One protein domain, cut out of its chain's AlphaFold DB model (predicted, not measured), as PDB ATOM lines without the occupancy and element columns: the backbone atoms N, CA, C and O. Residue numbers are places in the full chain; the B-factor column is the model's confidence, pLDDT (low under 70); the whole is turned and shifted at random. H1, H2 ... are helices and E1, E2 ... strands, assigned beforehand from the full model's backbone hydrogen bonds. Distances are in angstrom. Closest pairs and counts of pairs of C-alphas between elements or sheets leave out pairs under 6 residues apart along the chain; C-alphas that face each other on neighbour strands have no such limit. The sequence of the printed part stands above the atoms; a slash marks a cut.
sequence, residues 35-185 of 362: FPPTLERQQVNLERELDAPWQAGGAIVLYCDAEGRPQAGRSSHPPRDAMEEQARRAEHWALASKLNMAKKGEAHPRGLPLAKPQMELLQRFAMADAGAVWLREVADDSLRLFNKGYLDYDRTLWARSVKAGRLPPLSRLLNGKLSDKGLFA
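AT A GLANCE: This is residues 35 to 185 of the 362 residues of an uncharacterized protein of bacterium (UniProt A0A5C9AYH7). What would one see first? Two long helices, H2 and H4, cross steeply in the core; H3 folds back on H2, packing on its residues 86 to 93 with residues 123 to 127, and H1 packs on residues 129 to 133 of H4. At the other end of H4 the strand hairpin E1 and E2 packs on it through E2, while the small strand pair E3 and E4 sits by the last residues of H2 and H4, with H6 packed on H2 and H5 farther out. What is it made of? The printed part has 151 residues, with seven named helices and four named strands in the order H1 E1 E2 H2 H3 H4 E3 H5 H6 E4 H7; the class is mixed, helices and strands, with two antiparallel sheets, E1 - E2 and E3 - E4. How large and how dense is it? It is compact and rounded, with a radius of gyration of the C-alphas of 15.8 A and spans of 42 by 40 by 29 A.

IN THESE COORDINATES: Which elements come first? H1 is residues 46 to 51, with C-alpha 46 at (340.055, 340.251, 294.317). E1 is residues 60 to 64, 13.6 A from first to last C-alpha, and E2 is residues 70 to 75, 15.9 A. Where are the longer helices? H2 is residues 82 to 99, 25.9 A long, and H3 is residues 116 to 127, 16.8 A. H4, the longest helix by residues, is residues 129 to 147, 26.7 A, from (334.526, 337.113, 302.166) to (334.272, 363.663, 304.957). What follows H4? E3 is residues 151 to 153, and H5 is residues 155 to 163, 12.2 A long. H6 is residues 170 to 173, E4 is residues 174 to 178, and H7 is residues 180 to 183, with C-alpha 183 at (323.126, 367.604, 295.635).

HOW THE PARTS SIT: How do H1, E1 and E2 stand to the hub helix H4? H1 touches H4, with residues 129 to 133 of H4 alone, closest at the C-alphas of Leu 50 and Asp 129, 6.7 A, and only just about perpendicular at 70.1 degrees. E1 and E2 form an antiparallel hairpin at 140 degrees, with N 61 and O 73 at 2.9 A, within hydrogen-bond range. The closest C-alphas of E2 and H4, Gln 71 and Asn 147, are 5.4 A apart. What does the other hub, H2, touch? H2 touches H4 at a steep tilt of 55 degrees, the same way, with the C-alphas of His 92 and Ala 139 closest at 5.8 A. H2 and H3 form a helical hairpin, touching at Arg 89 and Met 127, whose C-alphas are 5.8 A apart, opposite ways at a steep tilt of 42 degrees. H3 and H4 touch only at the corner, with the C-alphas of Phe 125 and Gly 131 closest at 5.0 A. Where are the later elements? E3 and E4 are antiparallel at 145 degrees, with N 152 and O 177 at 3.0 A, within hydrogen-bond range. H6 touches H2, with the C-alphas of Leu 95 and Ser 171 closest at 4.8 A; H5 is close to H6 but not clearly touching, at 6.9 A between the C-alphas of Leu 157 and Leu 173; H7 is close to H4 but not clearly touching, at 7.9 A between the C-alphas of Leu 145 and Gly 182. How are the helix backbones? In H2, H3 and H5 every O i to N i+4 pair is within hydrogen-bond range, against 1 of 2 in H1 and 14 of 15 in H4; H6 and H7 are too short for such a pair.

THE WHOLE: How far does it reach? The two C-alphas farthest apart, those of Arg 110 and Lys 163, are 46.2 A apart. Is anything cut or long? The printed part has no cut, and the link from H2 to H3, residues 100 to 115, is long. Where is confidence low? The mean pLDDT of the printed part is 91.0, and residues 53 to 57 are under 70.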
ATOM      1  N   PHE A  35     343.047 356.185 309.257       90.62
ATOM      2  CA  PHE A  35     343.297 356.846 307.981       90.62
ATOM      3  C   PHE A  35     341.988 357.065 307.215       90.62
ATOM      4  O   PHE A  35     341.160 356.153 307.134       90.62
ATOM      5  N   PRO A  36     341.747 358.265 306.657       89.25
ATOM      6  CA  PRO A  36     340.657 358.444 305.707       89.25
ATOM      7  C   PRO A  36     340.939 357.630 304.430       89.25
ATOM      8  O   PRO A  36     342.110 357.432 304.092       89.25
ATOM      9  N   PRO A  37     339.904 357.192 303.688       88.69
ATOM     10  CA  PRO A  37     340.115 356.533 302.405       88.69
ATOM     11  C   PRO A  37     340.900 357.427 301.441       88.69
ATOM     12  O   PRO A  37     340.720 358.651 301.429       88.69
ATOM     13  N   THR A  38     341.732 356.817 300.596       86.50
ATOM     14  CA  THR A  38     342.445 357.525 299.524       86.50
ATOM     15  C   THR A  38     341.455 358.252 298.621       86.50
ATOM     16  O   THR A  38     340.366 357.744 298.355       86.50
ATOM     17  N   LEU A  39     341.815 359.441 298.131       80.69
ATOM     18  CA  LEU A  39     340.940 360.208 297.234       80.69
ATOM     19  C   LEU A  39     340.702 359.472 295.911       80.69
ATOM     20  O   LEU A  39     339.578 359.451 295.409       80.69
ATOM     21  N   GLU A  40     341.753 358.850 295.381       82.69
ATOM     22  CA  GLU A  40     341.686 358.016 294.188       82.69
ATOM     23  C   GLU A  40     341.256 356.595 294.549       82.69
ATOM     24  O   GLU A  40     341.720 356.011 295.535       82.69
ATOM     25  N   ARG A  41     340.348 356.052 293.734       84.12
ATOM     26  CA  ARG A  41     339.910 354.659 293.827       84.12
ATOM     27  C   ARG A  41     340.939 353.782 293.141       84.12
ATOM     28  O   ARG A  41     341.398 354.112 292.050       84.12
ATOM     29  N   GLN A  42     341.255 352.661 293.766       86.44
ATOM     30  CA  GLN A  42     342.073 351.626 293.156       86.44
ATOM     31  C   GLN A  42     341.167 350.491 292.700       86.44
ATOM     32  O   GLN A  42     340.142 350.223 293.325       86.44
ATOM     33  N   GLN A  43     341.538 349.845 291.597       91.69
ATOM     34  CA  GLN A  43     340.850 348.634 291.174       91.69
ATOM     35  C   GLN A  43     341.111 347.534 292.202       91.69
ATOM     36  O   GLN A  43     342.253 347.320 292.616       91.69
ATOM     37  N   VAL A  44     340.057 346.823 292.585       92.62
ATOM     38  CA  VAL A  44     340.157 345.674 293.478       92.62
ATOM     39  C   VAL A  44     340.951 344.570 292.781       92.62
ATOM     40  O   VAL A  44     340.634 344.165 291.661       92.62
ATOM     41  N   ASN A  45     341.978 344.061 293.462       92.50
ATOM     42  CA  ASN A  45     342.621 342.800 293.113       92.50
ATOM     43  C   ASN A  45     341.992 341.703 293.977       92.50
ATOM     44  O   ASN A  45     342.462 341.441 295.081       92.50
ATOM     45  N   LEU A  46     340.890 341.121 293.493       92.62
ATOM     46  CA  LEU A  46     340.055 340.251 294.317       92.62
ATOM     47  C   LEU A  46     340.791 338.978 294.742       92.62
ATOM     48  O   LEU A  46     340.662 338.580 295.890       92.62
ATOM     49  N   GLU A  47     341.599 338.387 293.862       89.81
ATOM     50  CA  GLU A  47     342.427 337.220 294.185       89.81
ATOM     51  C   GLU A  47     343.313 337.487 295.410       89.81
ATOM     52  O   GLU A  47     343.203 336.789 296.415       89.81
ATOM     53  N   ARG A  48     344.092 338.577 295.386       89.75
ATOM     54  CA  ARG A  48     344.947 338.966 296.517       89.75
ATOM     55  C   ARG A  48     344.145 339.301 297.778       89.75
ATOM     56  O   ARG A  48     344.576 339.004 298.886       89.75
ATOM     57  N   GLU A  49     343.016 339.986 297.630       90.38
ATOM     58  CA  GLU A  49     342.196 340.428 298.766       90.38
ATOM     59  C   GLU A  49     341.498 339.249 299.460       90.38
ATOM     60  O   GLU A  49     341.284 339.284 300.671       90.38
ATOM     61  N   LEU A  50     341.187 338.173 298.729       89.50
ATOM     62  CA  LEU A  50     340.605 336.956 299.296       89.50
ATOM     63  C   LEU A  50     341.609 336.126 300.111       89.50
ATOM     64  O   LEU A  50     341.178 335.369 300.982       89.50
ATOM     65  N   ASP A  51     342.919 336.279 299.916       85.69
ATOM     66  CA  ASP A  51     343.923 335.635 300.782       85.69
ATOM     67  C   ASP A  51     343.897 336.204 302.208       85.69
ATOM     68  O   ASP A  51     344.210 335.518 303.185       85.69
ATOM     69  N   ALA A  52     343.483 337.464 302.344       78.50
ATOM     70  CA  ALA A  52     343.361 338.144 303.621       78.50
ATOM     71  C   ALA A  52     342.139 339.082 303.624       78.50
ATOM     72  O   ALA A  52     342.296 340.299 303.680       78.50
ATOM     73  N   PRO A  53     340.899 338.557 303.654       68.12
ATOM     74  CA  PRO A  53     339.686 339.379 303.559       68.12
ATOM     75  C   PRO A  53     339.503 340.291 304.785       68.12
ATOM     76  O   PRO A  53     338.777 341.284 304.764       68.12
ATOM     77  N   TRP A  54     340.208 339.999 305.878       64.88
ATOM     78  CA  TRP A  54     340.325 340.875 307.040       64.88
ATOM     79  C   TRP A  54     341.255 342.078 306.788       64.88
ATOM     80  O   TRP A  54     341.027 343.138 307.365       64.88
ATOM     81  N   GLN A  55     342.244 341.966 305.883       59.03
ATOM     82  CA  GLN A  55     343.003 343.109 305.346       59.03
ATOM     83  C   GLN A  55     342.150 343.976 304.428       59.03
ATOM     84  O   GLN A  55     342.596 345.056 304.033       59.03
ATOM     85  N   ALA A  56     340.894 343.587 304.175       53.66
ATOM     86  CA  ALA A  56     339.938 344.418 303.479       53.66
ATOM     87  C   ALA A  56     339.471 345.638 304.316       53.66
ATOM     88  O   ALA A  56     338.282 345.923 304.413       53.66
ATOM     89  N   GLY A  57     340.399 346.369 304.940       60.78
ATOM     90  CA  GLY A  57     340.210 347.619 305.679       60.78
ATOM     91  C   GLY A  57     339.686 347.437 307.103       60.78
ATOM     92  O   GLY A  57     338.606 346.898 307.296       60.78
ATOM     93  N   GLY A  58     340.383 347.938 308.125       76.81
ATOM     94  CA  GLY A  58     339.911 347.820 309.510       76.81
ATOM     95  C   GLY A  58     338.590 348.555 309.785       76.81
ATOM     96  O   GLY A  58     337.963 349.148 308.896       76.81
ATOM     97  N   ALA A  59     338.137 348.482 311.039       89.56
ATOM     98  CA  ALA A  59     336.856 349.038 311.472       89.56
ATOM     99  C   ALA A  59     336.713 350.531 311.128       89.56
ATOM    100  O   ALA A  59     337.685 351.291 311.168       89.56
ATOM    101  N   ILE A  60     335.485 350.955 310.822       94.38
ATOM    102  CA  ILE A  60     335.166 352.369 310.613       94.38
ATOM    103  C   ILE A  60     335.187 353.076 311.968       94.38
ATOM    104  O   ILE A  60     334.460 352.698 312.888       94.38
ATOM    105  N   VAL A  61     335.999 354.122 312.075       94.62
ATOM    106  CA  VAL A  61     336.158 354.924 313.290       94.62
ATOM    107  C   VAL A  61     335.723 356.355 313.010       94.62
ATOM    108  O   VAL A  61     336.158 356.966 312.031       94.62
ATOM    109  N   LEU A  62     334.870 356.892 313.885       96.44
ATOM    110  CA  LEU A  62     334.491 358.301 313.880       96.44
ATOM    111  C   LEU A  62     335.449 359.125 314.744       96.44
ATOM    112  O   LEU A  62     335.894 358.671 315.796       96.44
ATOM    113  N   TYR A  63     335.724 360.351 314.318       95.38
ATOM    114  CA  TYR A  63     336.542 361.324 315.042       95.38
ATOM    115  C   TYR A  63     336.105 362.754 314.700       95.38
ATOM    116  O   TYR A  63     335.228 362.950 313.859       95.38
ATOM    117  N   CYS A  64     336.691 363.748 315.360       92.38
ATOM    118  CA  CYS A  64     336.471 365.162 315.067       92.38
ATOM    119  C   CYS A  64     337.565 365.770 314.190       92.38
ATOM    120  O   CYS A  64     338.752 365.482 314.373       92.38
ATOM    121  N   ASP A  65     337.162 366.671 313.292       90.81
ATOM    122  CA  ASP A  65     338.071 367.675 312.736       90.81
ATOM    123  C   ASP A  65     338.366 368.807 313.742       90.81
ATOM    124  O   ASP A  65     337.887 368.800 314.880       90.81
ATOM    125  N   ALA A  66     339.183 369.781 313.327       88.19
ATOM    126  CA  ALA A  66     339.567 370.921 314.159       88.19
ATOM    127  C   ALA A  66     338.372 371.808 314.558       88.19
ATOM    128  O   ALA A  66     338.423 372.486 315.582       88.19
ATOM    129  N   GLU A  67     337.281 371.773 313.786       88.25
ATOM    130  CA  GLU A  67     336.048 372.516 314.048       88.25
ATOM    131  C   GLU A  67     335.014 371.705 314.852       88.25
ATOM    132  O   GLU A  67     333.908 372.185 315.107       88.25
ATOM    133  N   GLY A  68     335.341 370.474 315.258       88.94
ATOM    134  CA  GLY A  68     334.449 369.601 316.022       88.94
ATOM    135  C   GLY A  68     333.363 368.907 315.188       88.94
ATOM    136  O   GLY A  68     332.393 368.371 315.744       88.94
ATOM    137  N   ARG A  69     333.485 368.909 313.856       91.69
ATOM    138  CA  ARG A  69     332.570 368.194 312.957       91.69
ATOM    139  C   ARG A  69     332.982 366.727 312.850       91.69
ATOM    140  O   ARG A  69     334.174 366.419 312.922       91.69
ATOM    141  N   PRO A  70     332.014 365.815 312.664       95.75
ATOM    142  CA  PRO A  70     332.330 364.407 312.540       95.75
ATOM    143  C   PRO A  70     333.068 364.126 311.234       95.75
ATOM    144  O   PRO A  70     332.708 364.620 310.168       95.75
ATOM    145  N   GLN A  71     334.070 363.271 311.343       96.50
ATOM    146  CA  GLN A  71     334.839 362.682 310.261       96.50
ATOM    147  C   GLN A  71     334.885 361.170 310.473       96.50
ATOM    148  O   GLN A  71     334.672 360.679 311.585       96.50
ATOM    149  N   ALA A  72     335.165 360.428 309.410       96.25
ATOM    150  CA  ALA A  72     335.286 358.980 309.448       96.25
ATOM    151  C   ALA A  72     336.578 358.505 308.770       96.25
ATOM    152  O   ALA A  72     337.095 359.123 307.837       96.25
ATOM    153  N   GLY A  73     337.115 357.392 309.249       94.88
ATOM    154  CA  GLY A  73     338.281 356.729 308.673       94.88
ATOM    155  C   GLY A  73     338.267 355.244 308.991       94.88
ATOM    156  O   GLY A  73     337.325 354.750 309.612       94.88
ATOM    157  N   ARG A  74     339.316 354.540 308.579       91.75
ATOM    158  CA  ARG A  74     339.526 353.133 308.910       91.75
ATOM    159  C   ARG A  74     340.676 352.966 309.873       91.75
ATOM    160  O   ARG A  74     341.728 353.570 309.675       91.75
ATOM    161  N   SER A  75     340.472 352.108 310.862       89.94
ATOM    162  CA  SER A  75     341.570 351.547 311.643       89.94
ATOM    163  C   SER A  75     342.510 350.754 310.729       89.94
ATOM    164  O   SER A  75     342.055 350.050 309.824       89.94
ATOM    165  N   SER A  76     343.817 350.852 310.961       84.50
ATOM    166  CA  SER A  76     344.814 349.996 310.312       84.50
ATOM    167  C   SER A  76     344.907 348.602 310.935       84.50
ATOM    168  O   SER A  76     345.608 347.741 310.406       84.50
ATOM    169  N   HIS A  77     344.247 348.378 312.072       84.06
ATOM    170  CA  HIS A  77     344.327 347.119 312.797       84.06
ATOM    171  C   HIS A  77     343.369 346.069 312.218       84.06
ATOM    172  O   HIS A  77     342.232 346.403 311.860       84.06
ATOM    173  N   PRO A  78     343.800 344.797 312.153       83.06
ATOM    174  CA  PRO A  78     342.901 343.699 311.832       83.06
ATOM    175  C   PRO A  78     341.836 343.521 312.927       83.06
ATOM    176  O   PRO A  78     342.080 343.895 314.079       83.06
ATOM    177  N   PRO A  79     340.676 342.919 312.601       86.44
ATOM    178  CA  PRO A  79     339.721 342.490 313.617       86.44
ATOM    179  C   PRO A  79     340.403 341.520 314.590       86.44
ATOM    180  O   PRO A  79     341.174 340.655 314.171       86.44
ATOM    181  N   ARG A  80     340.130 341.655 315.891       87.38
ATOM    182  CA  ARG A  80     340.757 340.800 316.916       87.38
ATOM    183  C   ARG A  80     340.228 339.371 316.889       87.38
ATOM    184  O   ARG A  80     340.939 338.447 317.267       87.38
ATOM    185  N   ASP A  81     338.978 339.206 316.472       87.81
ATOM    186  CA  ASP A  81     338.270 337.935 316.446       87.81
ATOM    187  C   ASP A  81     337.152 337.936 315.386       87.81
ATOM    188  O   ASP A  81     336.881 338.936 314.713       87.81
ATOM    189  N   ALA A  82     336.489 336.788 315.242       87.12
ATOM    190  CA  ALA A  82     335.384 336.613 314.306       87.12
ATOM    191  C   ALA A  82     334.161 337.488 314.638       87.12
ATOM    192  O   ALA A  82     333.412 337.859 313.736       87.12
ATOM    193  N   MET A  83     333.943 337.843 315.911       90.25
ATOM    194  CA  MET A  83     332.822 338.705 316.295       90.25
ATOM    195  C   MET A  83     333.051 340.146 315.848       90.25
ATOM    196  O   MET A  83     332.128 340.792 315.352       90.25
ATOM    197  N   GLU A  84     334.272 340.653 316.007       89.50
ATOM    198  CA  GLU A  84     334.663 341.971 315.520       89.50
ATOM    199  C   GLU A  84     334.589 342.036 313.992       89.50
ATOM    200  O   GLU A  84     334.071 343.007 313.437       89.50
ATOM    201  N   GLU A  85     335.007 340.968 313.314       89.31
ATOM    202  CA  GLU A  85     334.868 340.847 311.865       89.31
ATOM    203  C   GLU A  85     333.398 340.856 311.416       89.31
ATOM    204  O   GLU A  85     333.018 341.603 310.510       89.31
ATOM    205  N   GLN A  86     332.539 340.094 312.095       90.31
ATOM    206  CA  GLN A  86     331.105 340.074 311.820       90.31
ATOM    207  C   GLN A  86     330.466 341.452 312.048       90.31
ATOM    208  O   GLN A  86     329.650 341.906 311.245       90.31
ATOM    209  N   ALA A  87     330.851 342.150 313.121       91.31
ATOM    210  CA  ALA A  87     330.373 343.498 313.410       91.31
ATOM    211  C   ALA A  87     330.818 344.510 312.340       91.31
ATOM    212  O   ALA A  87     330.031 345.372 311.944       91.31
ATOM    213  N   ARG A  88     332.048 344.376 311.826       91.12
ATOM    214  CA  ARG A  88     332.569 345.188 310.715       91.12
ATOM    215  C   ARG A  88     331.749 344.979 309.441       91.12
ATOM    216  O   ARG A  88     331.274 345.956 308.858       91.12
ATOM    217  N   ARG A  89     331.525 343.723 309.036       92.81
ATOM    218  CA  ARG A  89     330.689 343.378 307.867       92.81
ATOM    219  C   ARG A  89     329.261 343.900 308.028       92.81
ATOM    220  O   ARG A  89     328.706 344.488 307.100       92.81
ATOM    221  N   ALA A  90     328.689 343.766 309.226       94.81
ATOM    222  CA  ALA A  90     327.365 344.290 309.548       94.81
ATOM    223  C   ALA A  90     327.285 345.819 309.415       94.81
ATOM    224  O   ALA A  90     326.294 346.326 308.889       94.81
ATOM    225  N   GLU A  91     328.317 346.559 309.831       95.94
ATOM    226  CA  GLU A  91     328.365 348.014 309.649       95.94
ATOM    227  C   GLU A  91     328.471 348.403 308.167       95.94
ATOM    228  O   GLU A  91     327.764 349.311 307.724       95.94
ATOM    229  N   HIS A  92     329.282 347.696 307.372       95.25
ATOM    230  CA  HIS A  92     329.355 347.922 305.923       95.25
ATOM    231  C   HIS A  92     327.998 347.683 305.247       95.25
ATOM    232  O   HIS A  92     327.534 348.513 304.462       95.25
ATOM    233  N   TRP A  93     327.320 346.586 305.595       96.12
ATOM    234  CA  TRP A  93     325.974 346.297 305.104       96.12
ATOM    235  C   TRP A  93     324.948 347.345 305.549       96.12
ATOM    236  O   TRP A  93     324.104 347.758 304.754       96.12
ATOM    237  N   ALA A  94     325.016 347.810 306.799       97.38
ATOM    238  CA  ALA A  94     324.114 348.837 307.314       97.38
ATOM    239  C   ALA A  94     324.293 350.177 306.580       97.38
ATOM    240  O   ALA A  94     323.301 350.845 306.271       97.38
ATOM    241  N   LEU A  95     325.534 350.550 306.250       97.12
ATOM    242  CA  LEU A  95     325.827 351.707 305.399       97.12
ATOM    243  C   LEU A  95     325.257 351.522 303.992       97.12
ATOM    244  O   LEU A  95     324.506 352.381 303.523       97.12
ATOM    245  N   ALA A  96     325.546 350.380 303.363       96.62
ATOM    246  CA  ALA A  96     325.062 350.050 302.027       96.62
ATOM    247  C   ALA A  96     323.529 350.103 301.945       96.62
ATOM    248  O   ALA A  96     322.954 350.761 301.079       96.62
ATOM    249  N   SER A  97     322.855 349.482 302.911       96.44
ATOM    250  CA  SER A  97     321.393 349.463 303.018       96.44
ATOM    251  C   SER A  97     320.789 350.854 303.180       96.44
ATOM    252  O   SER A  97     319.684 351.109 302.705       96.44
ATOM    253  N   LYS A  98     321.499 351.767 303.845       96.12
ATOM    254  CA  LYS A  98     321.010 353.120 304.112       96.12
ATOM    255  C   LYS A  98     321.221 354.083 302.941       96.12
ATOM    256  O   LYS A  98     320.412 354.992 302.772       96.12
ATOM    257  N   LEU A  99     322.295 353.926 302.167       95.44
ATOM    258  CA  LEU A  99     322.713 354.912 301.156       95.44
ATOM    259  C   LEU A  99     322.558 354.418 299.714       95.44
ATOM    260  O   LEU A  99     322.274 355.202 298.802       95.44
ATOM    261  N   ASN A 100     322.769 353.124 299.493       96.56
ATOM    262  CA  ASN A 100     323.010 352.573 298.167       96.56
ATOM    263  C   ASN A 100     321.784 351.859 297.584       96.56
ATOM    264  O   ASN A 100     321.817 351.470 296.426       96.56
ATOM    265  N   MET A 101     320.687 351.713 298.328       95.88
ATOM    266  CA  MET A 101     319.458 351.118 297.796       95.88
ATOM    267  C   MET A 101     318.779 352.083 296.821       95.88
ATOM    268  O   MET A 101     318.387 353.188 297.197       95.88
ATOM    269  N   ALA A 102     318.670 351.675 295.560       93.25
ATOM    270  CA  ALA A 102     318.092 352.491 294.505       93.25
ATOM    271  C   ALA A 102     316.568 352.566 294.619       93.25
ATOM    272  O   ALA A 102     315.877 351.571 294.848       93.25
ATOM    273  N   LYS A 103     316.029 353.751 294.350       93.12
ATOM    274  CA  LYS A 103     314.628 353.930 293.979       93.12
ATOM    275  C   LYS A 103     314.423 353.548 292.515       93.12
ATOM    276  O   LYS A 103     315.368 353.423 291.732       93.12
ATOM    277  N   LYS A 104     313.154 353.411 292.123       92.19
ATOM    278  CA  LYS A 104     312.777 353.187 290.724       92.19
ATOM    279  C   LYS A 104     313.403 354.261 289.826       92.19
ATOM    280  O   LYS A 104     313.231 355.448 290.089       92.19
ATOM    281  N   GLY A 105     314.094 353.834 288.773       87.75
ATOM    282  CA  GLY A 105     314.730 354.724 287.800       87.75
ATOM    283  C   GLY A 105     316.045 355.374 288.249       87.75
ATOM    284  O   GLY A 105     316.664 356.053 287.439       87.75
ATOM    285  N   GLU A 106     316.484 355.186 289.500       89.56
ATOM    286  CA  GLU A 106     317.649 355.904 290.046       89.56
ATOM    287  C   GLU A 106     318.983 355.343 289.538       89.56
ATOM    288  O   GLU A 106     319.874 356.105 289.185       89.56
ATOM    289  N   ALA A 107     319.124 354.015 289.484       86.56
ATOM    290  CA  ALA A 107     320.337 353.368 288.976       86.56
ATOM    291  C   ALA A 107     320.361 353.275 287.438       86.56
ATOM    292  O   ALA A 107     321.410 353.399 286.815       86.56
ATOM    293  N   HIS A 108     319.195 353.033 286.836       81.62
ATOM    294  CA  HIS A 108     318.984 352.866 285.398       81.62
ATOM    295  C   HIS A 108     317.493 353.120 285.089       81.62
ATOM    296  O   HIS A 108     316.665 352.806 285.949       81.62
ATOM    297  N   PRO A 109     317.089 353.597 283.889       82.88
ATOM    298  CA  PRO A 109     315.681 353.890 283.575       82.88
ATOM    299  C   PRO A 109     314.701 352.725 283.787       82.88
ATOM    300  O   PRO A 109     313.531 352.939 284.093       82.88
ATOM    301  N   ARG A 110     315.177 351.481 283.641       79.81
ATOM    302  CA  ARG A 110     314.401 350.250 283.901       79.81
ATOM    303  C   ARG A 110     314.601 349.667 285.306       79.81
ATOM    304  O   ARG A 110     314.014 348.636 285.616       79.81
ATOM    305  N   GLY A 111     315.432 350.297 286.133       86.25
ATOM    306  CA  GLY A 111     315.735 349.846 287.486       86.25
ATOM    307  C   GLY A 111     314.519 349.954 288.404       86.25
ATOM    308  O   GLY A 111     313.798 350.956 288.405       86.25
ATOM    309  N   LEU A 112     314.310 348.916 289.197       91.56
ATOM    310  CA  LEU A 112     313.290 348.794 290.226       91.56
ATOM    311  C   LEU A 112     313.950 348.849 291.614       91.56
ATOM    312  O   LEU A 112     315.153 348.604 291.735       91.56
ATOM    313  N   PRO A 113     313.193 349.153 292.679       94.12
ATOM    314  CA  PRO A 113     313.635 348.844 294.033       94.12
ATOM    315  C   PRO A 113     313.906 347.342 294.172       94.12
ATOM    316  O   PRO A 113     313.220 346.532 293.547       94.12
ATOM    317  N   LEU A 114     314.881 346.974 295.001       92.25
ATOM    318  CA  LEU A 114     315.162 345.568 295.290       92.25
ATOM    319  C   LEU A 114     313.977 344.902 295.996       92.25
ATOM    320  O   LEU A 114     313.423 345.440 296.957       92.25
ATOM    321  N   ALA A 115     313.629 343.700 295.547       90.00
ATOM    322  CA  ALA A 115     312.704 342.825 296.245       90.00
ATOM    323  C   ALA A 115     313.373 342.198 297.480       90.00
ATOM    324  O   ALA A 115     314.595 342.051 297.544       90.00
ATOM    325  N   LYS A 116     312.559 341.763 298.450       89.31
ATOM    326  CA  LYS A 116     313.041 341.156 299.701       89.31
ATOM    327  C   LYS A 116     314.056 340.010 299.480       89.31
ATOM    328  O   LYS A 116     315.117 340.087 300.091       89.31
ATOM    329  N   PRO A 117     313.833 339.036 298.572       83.81
ATOM    330  CA  PRO A 117     314.811 337.965 298.339       83.81
ATOM    331  C   PRO A 117     316.159 338.466 297.798       83.81
ATOM    332  O   PRO A 117     317.210 337.912 298.107       83.81
ATOM    333  N   GLN A 118     316.148 339.545 297.012       87.19
ATOM    334  CA  GLN A 118     317.365 340.146 296.462       87.19
ATOM    335  C   GLN A 118     318.147 340.897 297.544       87.19
ATOM    336  O   GLN A 118     319.372 340.825 297.590       87.19
ATOM    337  N   MET A 119     317.439 341.585 298.447       92.12
ATOM    338  CA  MET A 119     318.055 342.190 299.629       92.12
ATOM    339  C   MET A 119     318.675 341.129 300.540       92.12
ATOM    340  O   MET A 119     319.782 341.326 301.030       92.12
ATOM    341  N   GLU A 120     317.992 340.000 300.742       88.00
ATOM    342  CA  GLU A 120     318.507 338.876 301.528       88.00
ATOM    343  C   GLU A 120     319.761 338.267 300.889       88.00
ATOM    344  O   GLU A 120     320.726 338.009 301.605       88.00
ATOM    345  N   LEU A 121     319.795 338.095 299.559       87.25
ATOM    346  CA  LEU A 121     321.006 337.664 298.850       87.25
ATOM    347  C   LEU A 121     322.162 338.651 299.078       87.25
ATOM    348  O   LEU A 121     323.255 338.235 299.451       87.25
ATOM    349  N   LEU A 122     321.934 339.955 298.889       93.25
ATOM    350  CA  LEU A 122     322.977 340.964 299.099       93.25
ATOM    351  C   LEU A 122     323.459 341.011 300.551       93.25
ATOM    352  O   LEU A 122     324.647 341.222 300.794       93.25
ATOM    353  N   GLN A 123     322.565 340.788 301.514       95.00
ATOM    354  CA  GLN A 123     322.935 340.695 302.918       95.00
ATOM    355  C   GLN A 123     323.827 339.479 303.180       95.00
ATOM    356  O   GLN A 123     324.841 339.623 303.860       95.00
ATOM    357  N   ARG A 124     323.486 338.301 302.635       91.25
ATOM    358  CA  ARG A 124     324.337 337.100 302.735       91.25
ATOM    359  C   ARG A 124     325.697 337.342 302.091       91.25
ATOM    360  O   ARG A 124     326.718 337.091 302.725       91.25
ATOM    361  N   PHE A 125     325.705 337.934 300.899       93.12
ATOM    362  CA  PHE A 125     326.929 338.309 300.206       93.12
ATOM    363  C   PHE A 125     327.801 339.232 301.055       93.12
ATOM    364  O   PHE A 125     328.985 338.964 301.214       93.12
ATOM    365  N   ALA A 126     327.221 340.262 301.677       93.62
ATOM    366  CA  ALA A 126     327.952 341.185 302.542       93.62
ATOM    367  C   ALA A 126     328.588 340.519 303.772       93.62
ATOM    368  O   ALA A 126     329.542 341.061 304.329       93.62
ATOM    369  N   MET A 127     328.074 339.360 304.194       91.81
ATOM    370  CA  MET A 127     328.667 338.558 305.262       91.81
ATOM    371  C   MET A 127     329.693 337.539 304.750       91.81
ATOM    372  O   MET A 127     330.435 336.999 305.565       91.81
ATOM    373  N   ALA A 128     329.781 337.285 303.442       90.88
ATOM    374  CA  ALA A 128     330.795 336.428 302.827       90.88
ATOM    375  C   ALA A 128     332.102 337.195 302.558       90.88
ATOM    376  O   ALA A 128     332.123 338.424 302.530       90.88
ATOM    377  N   ASP A 129     333.207 336.481 302.329       91.50
ATOM    378  CA  ASP A 129     334.526 337.113 302.166       91.50
ATOM    379  C   ASP A 129     334.611 338.011 300.929       91.50
ATOM    380  O   ASP A 129     335.111 339.130 301.015       91.50
ATOM    381  N   ALA A 130     334.054 337.568 299.799       93.25
ATOM    382  CA  ALA A 130     334.003 338.382 298.589       93.25
ATOM    383  C   ALA A 130     333.182 339.662 298.806       93.25
ATOM    384  O   ALA A 130     333.628 340.757 298.467       93.25
ATOM    385  N   GLY A 131     332.007 339.559 299.434       93.50
ATOM    386  CA  GLY A 131     331.214 340.746 299.734       93.50
ATOM    387  C   GLY A 131     331.857 341.643 300.786       93.50
ATOM    388  O   GLY A 131     331.722 342.857 300.679       93.50
ATOM    389  N   ALA A 132     332.631 341.115 301.737       91.25
ATOM    390  CA  ALA A 132     333.404 341.943 302.661       91.25
ATOM    391  C   ALA A 132     334.396 342.859 301.916       91.25
ATOM    392  O   ALA A 132     334.495 344.042 302.255       91.25
ATOM    393  N   VAL A 133     335.052 342.349 300.865       93.12
ATOM    394  CA  VAL A 133     335.933 343.134 299.983       93.12
ATOM    395  C   VAL A 133     335.143 344.190 299.204       93.12
ATOM    396  O   VAL A 133     335.498 345.366 299.218       93.12
ATOM    397  N   TRP A 134     334.033 343.822 298.564       94.50
ATOM    398  CA  TRP A 134     333.274 344.778 297.746       94.50
ATOM    399  C   TRP A 134     332.537 345.838 298.568       94.50
ATOM    400  O   TRP A 134     332.561 347.023 298.232       94.50
ATOM    401  N   LEU A 135     331.901 345.450 299.675       94.38
ATOM    402  CA  LEU A 135     331.192 346.393 300.537       94.38
ATOM    403  C   LEU A 135     332.146 347.292 301.333       94.38
ATOM    404  O   LEU A 135     331.726 348.376 301.741       94.38
ATOM    405  N   ARG A 136     333.427 346.924 301.490       92.62
ATOM    406  CA  ARG A 136     334.471 347.865 301.929       92.62
ATOM    407  C   ARG A 136     334.581 349.039 300.966       92.62
ATOM    408  O   ARG A 136     334.527 350.173 301.426       92.62
ATOM    409  N   GLU A 137     334.702 348.788 299.664       93.62
ATOM    410  CA  GLU A 137     334.841 349.858 298.665       93.62
ATOM    411  C   GLU A 137     333.616 350.776 298.632       93.62
ATOM    412  O   GLU A 137     333.734 352.005 298.579       93.62
ATOM    413  N   VAL A 138     332.422 350.188 298.746       95.06
ATOM    414  CA  VAL A 138     331.162 350.939 298.852       95.06
ATOM    415  C   VAL A 138     331.127 351.787 300.132       95.06
ATOM    416  O   VAL A 138     330.691 352.946 300.110       95.06
ATOM    417  N   ALA A 139     331.610 351.246 301.252       94.88
ATOM    418  CA  ALA A 139     331.736 351.991 302.498       94.88
ATOM    419  C   ALA A 139     332.792 353.103 302.391       94.88
ATOM    420  O   ALA A 139     332.533 354.214 302.844       94.88
ATOM    421  N   ASP A 140     333.925 352.873 301.728       94.12
ATOM    422  CA  ASP A 140     334.973 353.880 301.527       94.12
ATOM    423  C   ASP A 140     334.488 355.050 300.685       94.12
ATOM    424  O   ASP A 140     334.772 356.206 301.001       94.12
ATOM    425  N   ASP A 141     333.669 354.785 299.672       94.19
ATOM    426  CA  ASP A 141     332.970 355.846 298.958       94.19
ATOM    427  C   ASP A 141     332.012 356.627 299.856       94.19
ATOM    428  O   ASP A 141     331.968 357.856 299.779       94.19
ATOM    429  N   SER A 142     331.307 355.952 300.761       95.06
ATOM    430  CA  SER A 142     330.459 356.626 301.749       95.06
ATOM    431  C   SER A 142     331.282 357.506 302.698       95.06
ATOM    432  O   SER A 142     330.888 358.639 302.970       95.06
ATOM    433  N   LEU A 143     332.454 357.039 303.140       95.69
ATOM    434  CA  LEU A 143     333.392 357.803 303.968       95.69
ATOM    435  C   LEU A 143     333.938 359.027 303.218       95.69
ATOM    436  O   LEU A 143     333.957 360.123 303.775       95.69
ATOM    437  N   ARG A 144     334.333 358.880 301.945       95.12
ATOM    438  CA  ARG A 144     334.783 360.004 301.099       95.12
ATOM    439  C   ARG A 144     333.701 361.075 300.985       95.12
ATOM    440  O   ARG A 144     333.990 362.258 301.162       95.12
ATOM    441  N   LEU A 145     332.460 360.675 300.702       95.56
ATOM    442  CA  LEU A 145     331.328 361.601 300.600       95.56
ATOM    443  C   LEU A 145     331.020 362.260 301.951       95.56
ATOM    444  O   LEU A 145     330.792 363.468 302.005       95.56
ATOM    445  N   PHE A 146     331.059 361.497 303.045       96.75
ATOM    446  CA  PHE A 146     330.840 362.020 304.392       96.75
ATOM    447  C   PHE A 146     331.884 363.071 304.778       96.75
ATOM    448  O   PHE A 146     331.518 364.187 305.139       96.75
ATOM    449  N   ASN A 147     333.170 362.765 304.603       95.50
ATOM    450  CA  ASN A 147     334.272 363.663 304.957       95.50
ATOM    451  C   ASN A 147     334.297 364.933 304.087       95.50
ATOM    452  O   ASN A 147     334.679 366.004 304.555       95.50
ATOM    453  N   LYS A 148     333.823 364.856 302.832       94.62
ATOM    454  CA  LYS A 148     333.591 366.035 301.973       94.62
ATOM    455  C   LYS A 148     332.405 366.898 302.430       94.62
ATOM    456  O   LYS A 148     332.216 368.004 301.906       94.62
ATOM    457  N   GLY A 149     331.613 366.420 303.387       95.25
ATOM    458  CA  GLY A 149     330.378 367.050 303.839       95.25
ATOM    459  C   GLY A 149     329.243 366.914 302.829       95.25
ATOM    460  O   GLY A 149     328.391 367.789 302.772       95.25
ATOM    461  N   TYR A 150     329.262 365.877 301.985       97.00
ATOM    462  CA  TYR A 150     328.222 365.634 300.984       97.00
ATOM    463  C   TYR A 150     327.060 364.806 301.526       97.00
ATOM    464  O   TYR A 150     325.993 364.839 300.922       97.00
ATOM    465  N   LEU A 151     327.224 364.111 302.656       97.38
ATOM    466  CA  LEU A 151     326.158 363.339 303.298       97.38
ATOM    467  C   LEU A 151     325.595 364.069 304.516       97.38
ATOM    468  O   LEU A 151     326.348 364.551 305.361       97.38
ATOM    469  N   ASP A 152     324.268 364.083 304.628       95.94
ATOM    470  CA  ASP A 152     323.588 364.580 305.820       95.94
ATOM    471  C   ASP A 152     323.683 363.587 306.981       95.94
ATOM    472  O   ASP A 152     323.567 362.365 306.811       95.94
ATOM    473  N   TYR A 153     323.805 364.136 308.188       97.00
ATOM    474  CA  TYR A 153     323.878 363.373 309.428       97.00
ATOM    475  C   TYR A 153     323.048 363.995 310.555       97.00
ATOM    476  O   TYR A 153     322.723 365.186 310.544       97.00
ATOM    477  N   ASP A 154     322.705 363.184 311.553       97.19
ATOM    478  CA  ASP A 154     321.982 363.621 312.746       97.19
ATOM    479  C   ASP A 154     322.914 364.389 313.701       97.19
ATOM    480  O   ASP A 154     323.693 363.822 314.475       97.19
ATOM    481  N   ARG A 155     322.816 365.723 313.655       95.94
ATOM    482  CA  ARG A 155     323.588 366.636 314.512       95.94
ATOM    483  C   ARG A 155     323.263 366.482 315.997       95.94
ATOM    484  O   ARG A 155     324.151 366.664 316.829       95.94
ATOM    485  N   THR A 156     322.023 366.137 316.336       96.50
ATOM    486  CA  THR A 156     321.587 365.957 317.726       96.50
ATOM    487  C   THR A 156     322.176 364.676 318.299       96.50
ATOM    488  O   THR A 156     322.715 364.683 319.410       96.50
ATOM    489  N   LEU A 157     322.135 363.583 317.530       96.75
ATOM    490  CA  LEU A 157     322.807 362.336 317.884       96.75
ATOM    491  C   LEU A 157     324.312 362.560 318.049       96.75
ATOM    492  O   LEU A 157     324.857 362.128 319.063       96.75
ATOM    493  N   TRP A 158     324.953 363.272 317.117       95.56
ATOM    494  CA  TRP A 158     326.376 363.608 317.210       95.56
ATOM    495  C   TRP A 158     326.716 364.332 318.513       95.56
ATOM    496  O   TRP A 158     327.517 363.834 319.303       95.56
ATOM    497  N   ALA A 159     326.062 365.466 318.780       94.12
ATOM    498  CA  ALA A 159     326.331 366.279 319.963       94.12
ATOM    499  C   ALA A 159     326.126 365.489 321.267       94.12
ATOM    500  O   ALA A 159     326.940 365.567 322.189       94.12
ATOM    501  N   ARG A 160     325.067 364.672 321.331       94.81
ATOM    502  CA  ARG A 160     324.797 363.794 322.478       94.81
ATOM    503  C   ARG A 160     325.881 362.729 322.651       94.81
ATOM    504  O   ARG A 160     326.304 362.481 323.775       94.81
ATOM    505  N   SER A 161     326.318 362.103 321.563       94.50
ATOM    506  CA  SER A 161     327.344 361.060 321.585       94.50
ATOM    507  C   SER A 161     328.722 361.589 321.970       94.50
ATOM    508  O   SER A 161     329.409 360.943 322.760       94.50
ATOM    509  N   VAL A 162     329.091 362.777 321.483       93.00
ATOM    510  CA  VAL A 162     330.312 363.478 321.902       93.00
ATOM    511  C   VAL A 162     330.258 363.764 323.399       93.00
ATOM    512  O   VAL A 162     331.158 363.356 324.125       93.00
ATOM    513  N   LYS A 163     329.159 364.353 323.893       91.62
ATOM    514  CA  LYS A 163     328.975 364.625 325.328       91.62
ATOM    515  C   LYS A 163     329.062 363.358 326.188       91.62
ATOM    516  O   LYS A 163     329.548 363.419 327.313       91.62
ATOM    517  N   ALA A 164     328.584 362.228 325.675       90.94
ATOM    518  CA  ALA A 164     328.620 360.940 326.360       90.94
ATOM    519  C   ALA A 164     329.971 360.206 326.243       90.94
ATOM    520  O   ALA A 164     330.113 359.132 326.826       90.94
ATOM    521  N   GLY A 165     330.933 360.718 325.464       90.38
ATOM    522  CA  GLY A 165     332.205 360.041 325.194       90.38
ATOM    523  C   GLY A 165     332.057 358.720 324.426       90.38
ATOM    524  O   GLY A 165     332.973 357.902 324.423       90.38
ATOM    525  N   ARG A 166     330.903 358.482 323.788       91.56
ATOM    526  CA  ARG A 166     330.594 357.239 323.070       91.56
ATOM    527  C   ARG A 166     329.995 357.556 321.709       91.56
ATOM    528  O   ARG A 166     328.803 357.861 321.584       91.56
ATOM    529  N   LEU A 167     330.835 357.461 320.686       93.62
ATOM    530  CA  LEU A 167     330.437 357.724 319.309       93.62
ATOM    531  C   LEU A 167     329.555 356.591 318.756       93.62
ATOM    532  O   LEU A 167     329.755 355.425 319.110       93.62
ATOM    533  N   PRO A 168     328.543 356.915 317.934       95.06
ATOM    534  CA  PRO A 168     327.703 355.911 317.303       95.06
ATOM    535  C   PRO A 168     328.435 355.289 316.100       95.06
ATOM    536  O   PRO A 168     329.377 355.883 315.582       95.06
ATOM    537  N   PRO A 169     327.975 354.139 315.584       95.88
ATOM    538  CA  PRO A 169     328.347 353.693 314.245       95.88
ATOM    539  C   PRO A 169     327.979 354.741 313.181       95.88
ATOM    540  O   PRO A 169     326.971 355.449 313.327       95.88
ATOM    541  N   LEU A 170     328.752 354.820 312.094       97.44
ATOM    542  CA  LEU A 170     328.513 355.774 311.007       97.44
ATOM    543  C   LEU A 170     327.139 355.541 310.366       97.44
ATOM    544  O   LEU A 170     326.404 356.495 310.108       97.44
ATOM    545  N   SER A 171     326.744 354.279 310.193       97.31
ATOM    546  CA  SER A 171     325.436 353.884 309.666       97.31
ATOM    547  C   SER A 171     324.276 354.465 310.472       97.31
ATOM    548  O   SER A 171     323.233 354.799 309.910       97.31
ATOM    549  N   ARG A 172     324.436 354.641 311.788       97.38
ATOM    550  CA  ARG A 172     323.420 355.265 312.647       97.38
ATOM    551  C   ARG A 172     323.454 356.782 312.575       97.38
ATOM    552  O   ARG A 172     322.398 357.394 312.669       97.38
ATOM    553  N   LEU A 173     324.641 357.360 312.408       97.50
ATOM    554  CA  LEU A 173     324.837 358.802 312.336       97.50
ATOM    555  C   LEU A 173     324.268 359.415 311.049       97.50
ATOM    556  O   LEU A 173     323.694 360.500 311.088       97.50
ATOM    557  N   LEU A 174     324.423 358.732 309.915       97.75
ATOM    558  CA  LEU A 174     323.964 359.226 308.617       97.75
ATOM    559  C   LEU A 174     322.439 359.182 308.482       97.75
ATOM    560  O   LEU A 174     321.788 358.244 308.939       97.75
ATOM    561  N   ASN A 175     321.869 360.140 307.752       94.12
ATOM    562  CA  ASN A 175     320.423 360.212 307.505       94.12
ATOM    563  C   ASN A 175     319.987 359.519 306.202       94.12
ATOM    564  O   ASN A 175     318.794 359.451 305.911       94.12
ATOM    565  N   GLY A 176     320.938 359.012 305.410       92.62
ATOM    566  CA  GLY A 176     320.663 358.347 304.130       92.62
ATOM    567  C   GLY A 176     320.442 359.299 302.947       92.62
ATOM    568  O   GLY A 176     319.907 358.881 301.924       92.62
ATOM    569  N   LYS A 177     320.803 360.582 303.077       93.50
ATOM    570  CA  LYS A 177     320.579 361.614 302.050       93.50
ATOM    571  C   LYS A 177     321.861 362.376 301.734       93.50
ATOM    572  O   LYS A 177     322.721 362.539 302.603       93.50
ATOM    573  N   LEU A 178     321.954 362.864 300.498       94.56
ATOM    574  CA  LEU A 178     322.904 363.915 300.154       94.56
ATOM    575  C   LEU A 178     322.469 365.216 300.839       94.56
ATOM    576  O   LEU A 178     321.284 365.540 300.842       94.56
ATOM    577  N   SER A 179     323.439 365.937 301.386       95.50
ATOM    578  CA  SER A 179     323.284 367.328 301.819       95.50
ATOM    579  C   SER A 179     323.089 368.258 300.620       95.50
ATOM    580  O   SER A 179     323.408 367.879 299.491       95.50
ATOM    581  N   ASP A 180     322.704 369.513 300.864       94.50
ATOM    582  CA  ASP A 180     322.653 370.551 299.823       94.50
ATOM    583  C   ASP A 180     323.978 370.651 299.054       94.50
ATOM    584  O   ASP A 180     323.994 370.675 297.826       94.50
ATOM    585  N   LYS A 181     325.114 370.604 299.760       94.31
ATOM    586  CA  LYS A 181     326.443 370.616 299.131       94.31
ATOM    587  C   LYS A 181     326.639 369.419 298.197       94.31
ATOM    588  O   LYS A 181     327.216 369.570 297.128       94.31
ATOM    589  N   GLY A 182     326.173 368.239 298.606       94.12
ATOM    590  CA  GLY A 182     326.260 367.017 297.812       94.12
ATOM    591  C   GLY A 182     325.328 367.016 296.601       94.12
ATOM    592  O   GLY A 182     325.725 366.544 295.544       94.12
ATOM    593  N   LEU A 183     324.117 367.567 296.721       91.50
ATOM    594  CA  LEU A 183     323.126 367.604 295.635       91.50
ATOM    595  C   LEU A 183     323.602 368.404 294.416       91.50
ATOM    596  O   LEU A 183     323.249 368.066 293.289       91.50
ATOM    597  N   PHE A 184     324.407 369.445 294.640       89.88
ATOM    598  CA  PHE A 184     324.934 370.310 293.580       89.88
ATOM    599  C   PHE A 184     326.396 370.013 293.213       89.88
ATOM    600  O   PHE A 184     326.973 370.702 292.372       89.88
ATOM    601  N   ALA A 185     327.012 368.999 293.824       90.69
ATOM    602  CA  ALA A 185     328.391 368.623 293.542       90.69
ATOM    603  C   ALA A 185     328.466 367.639 292.365       90.69
ATOM    604  O   ALA A 185     327.980 366.515 292.451       90.69
TER     605      ALA A 185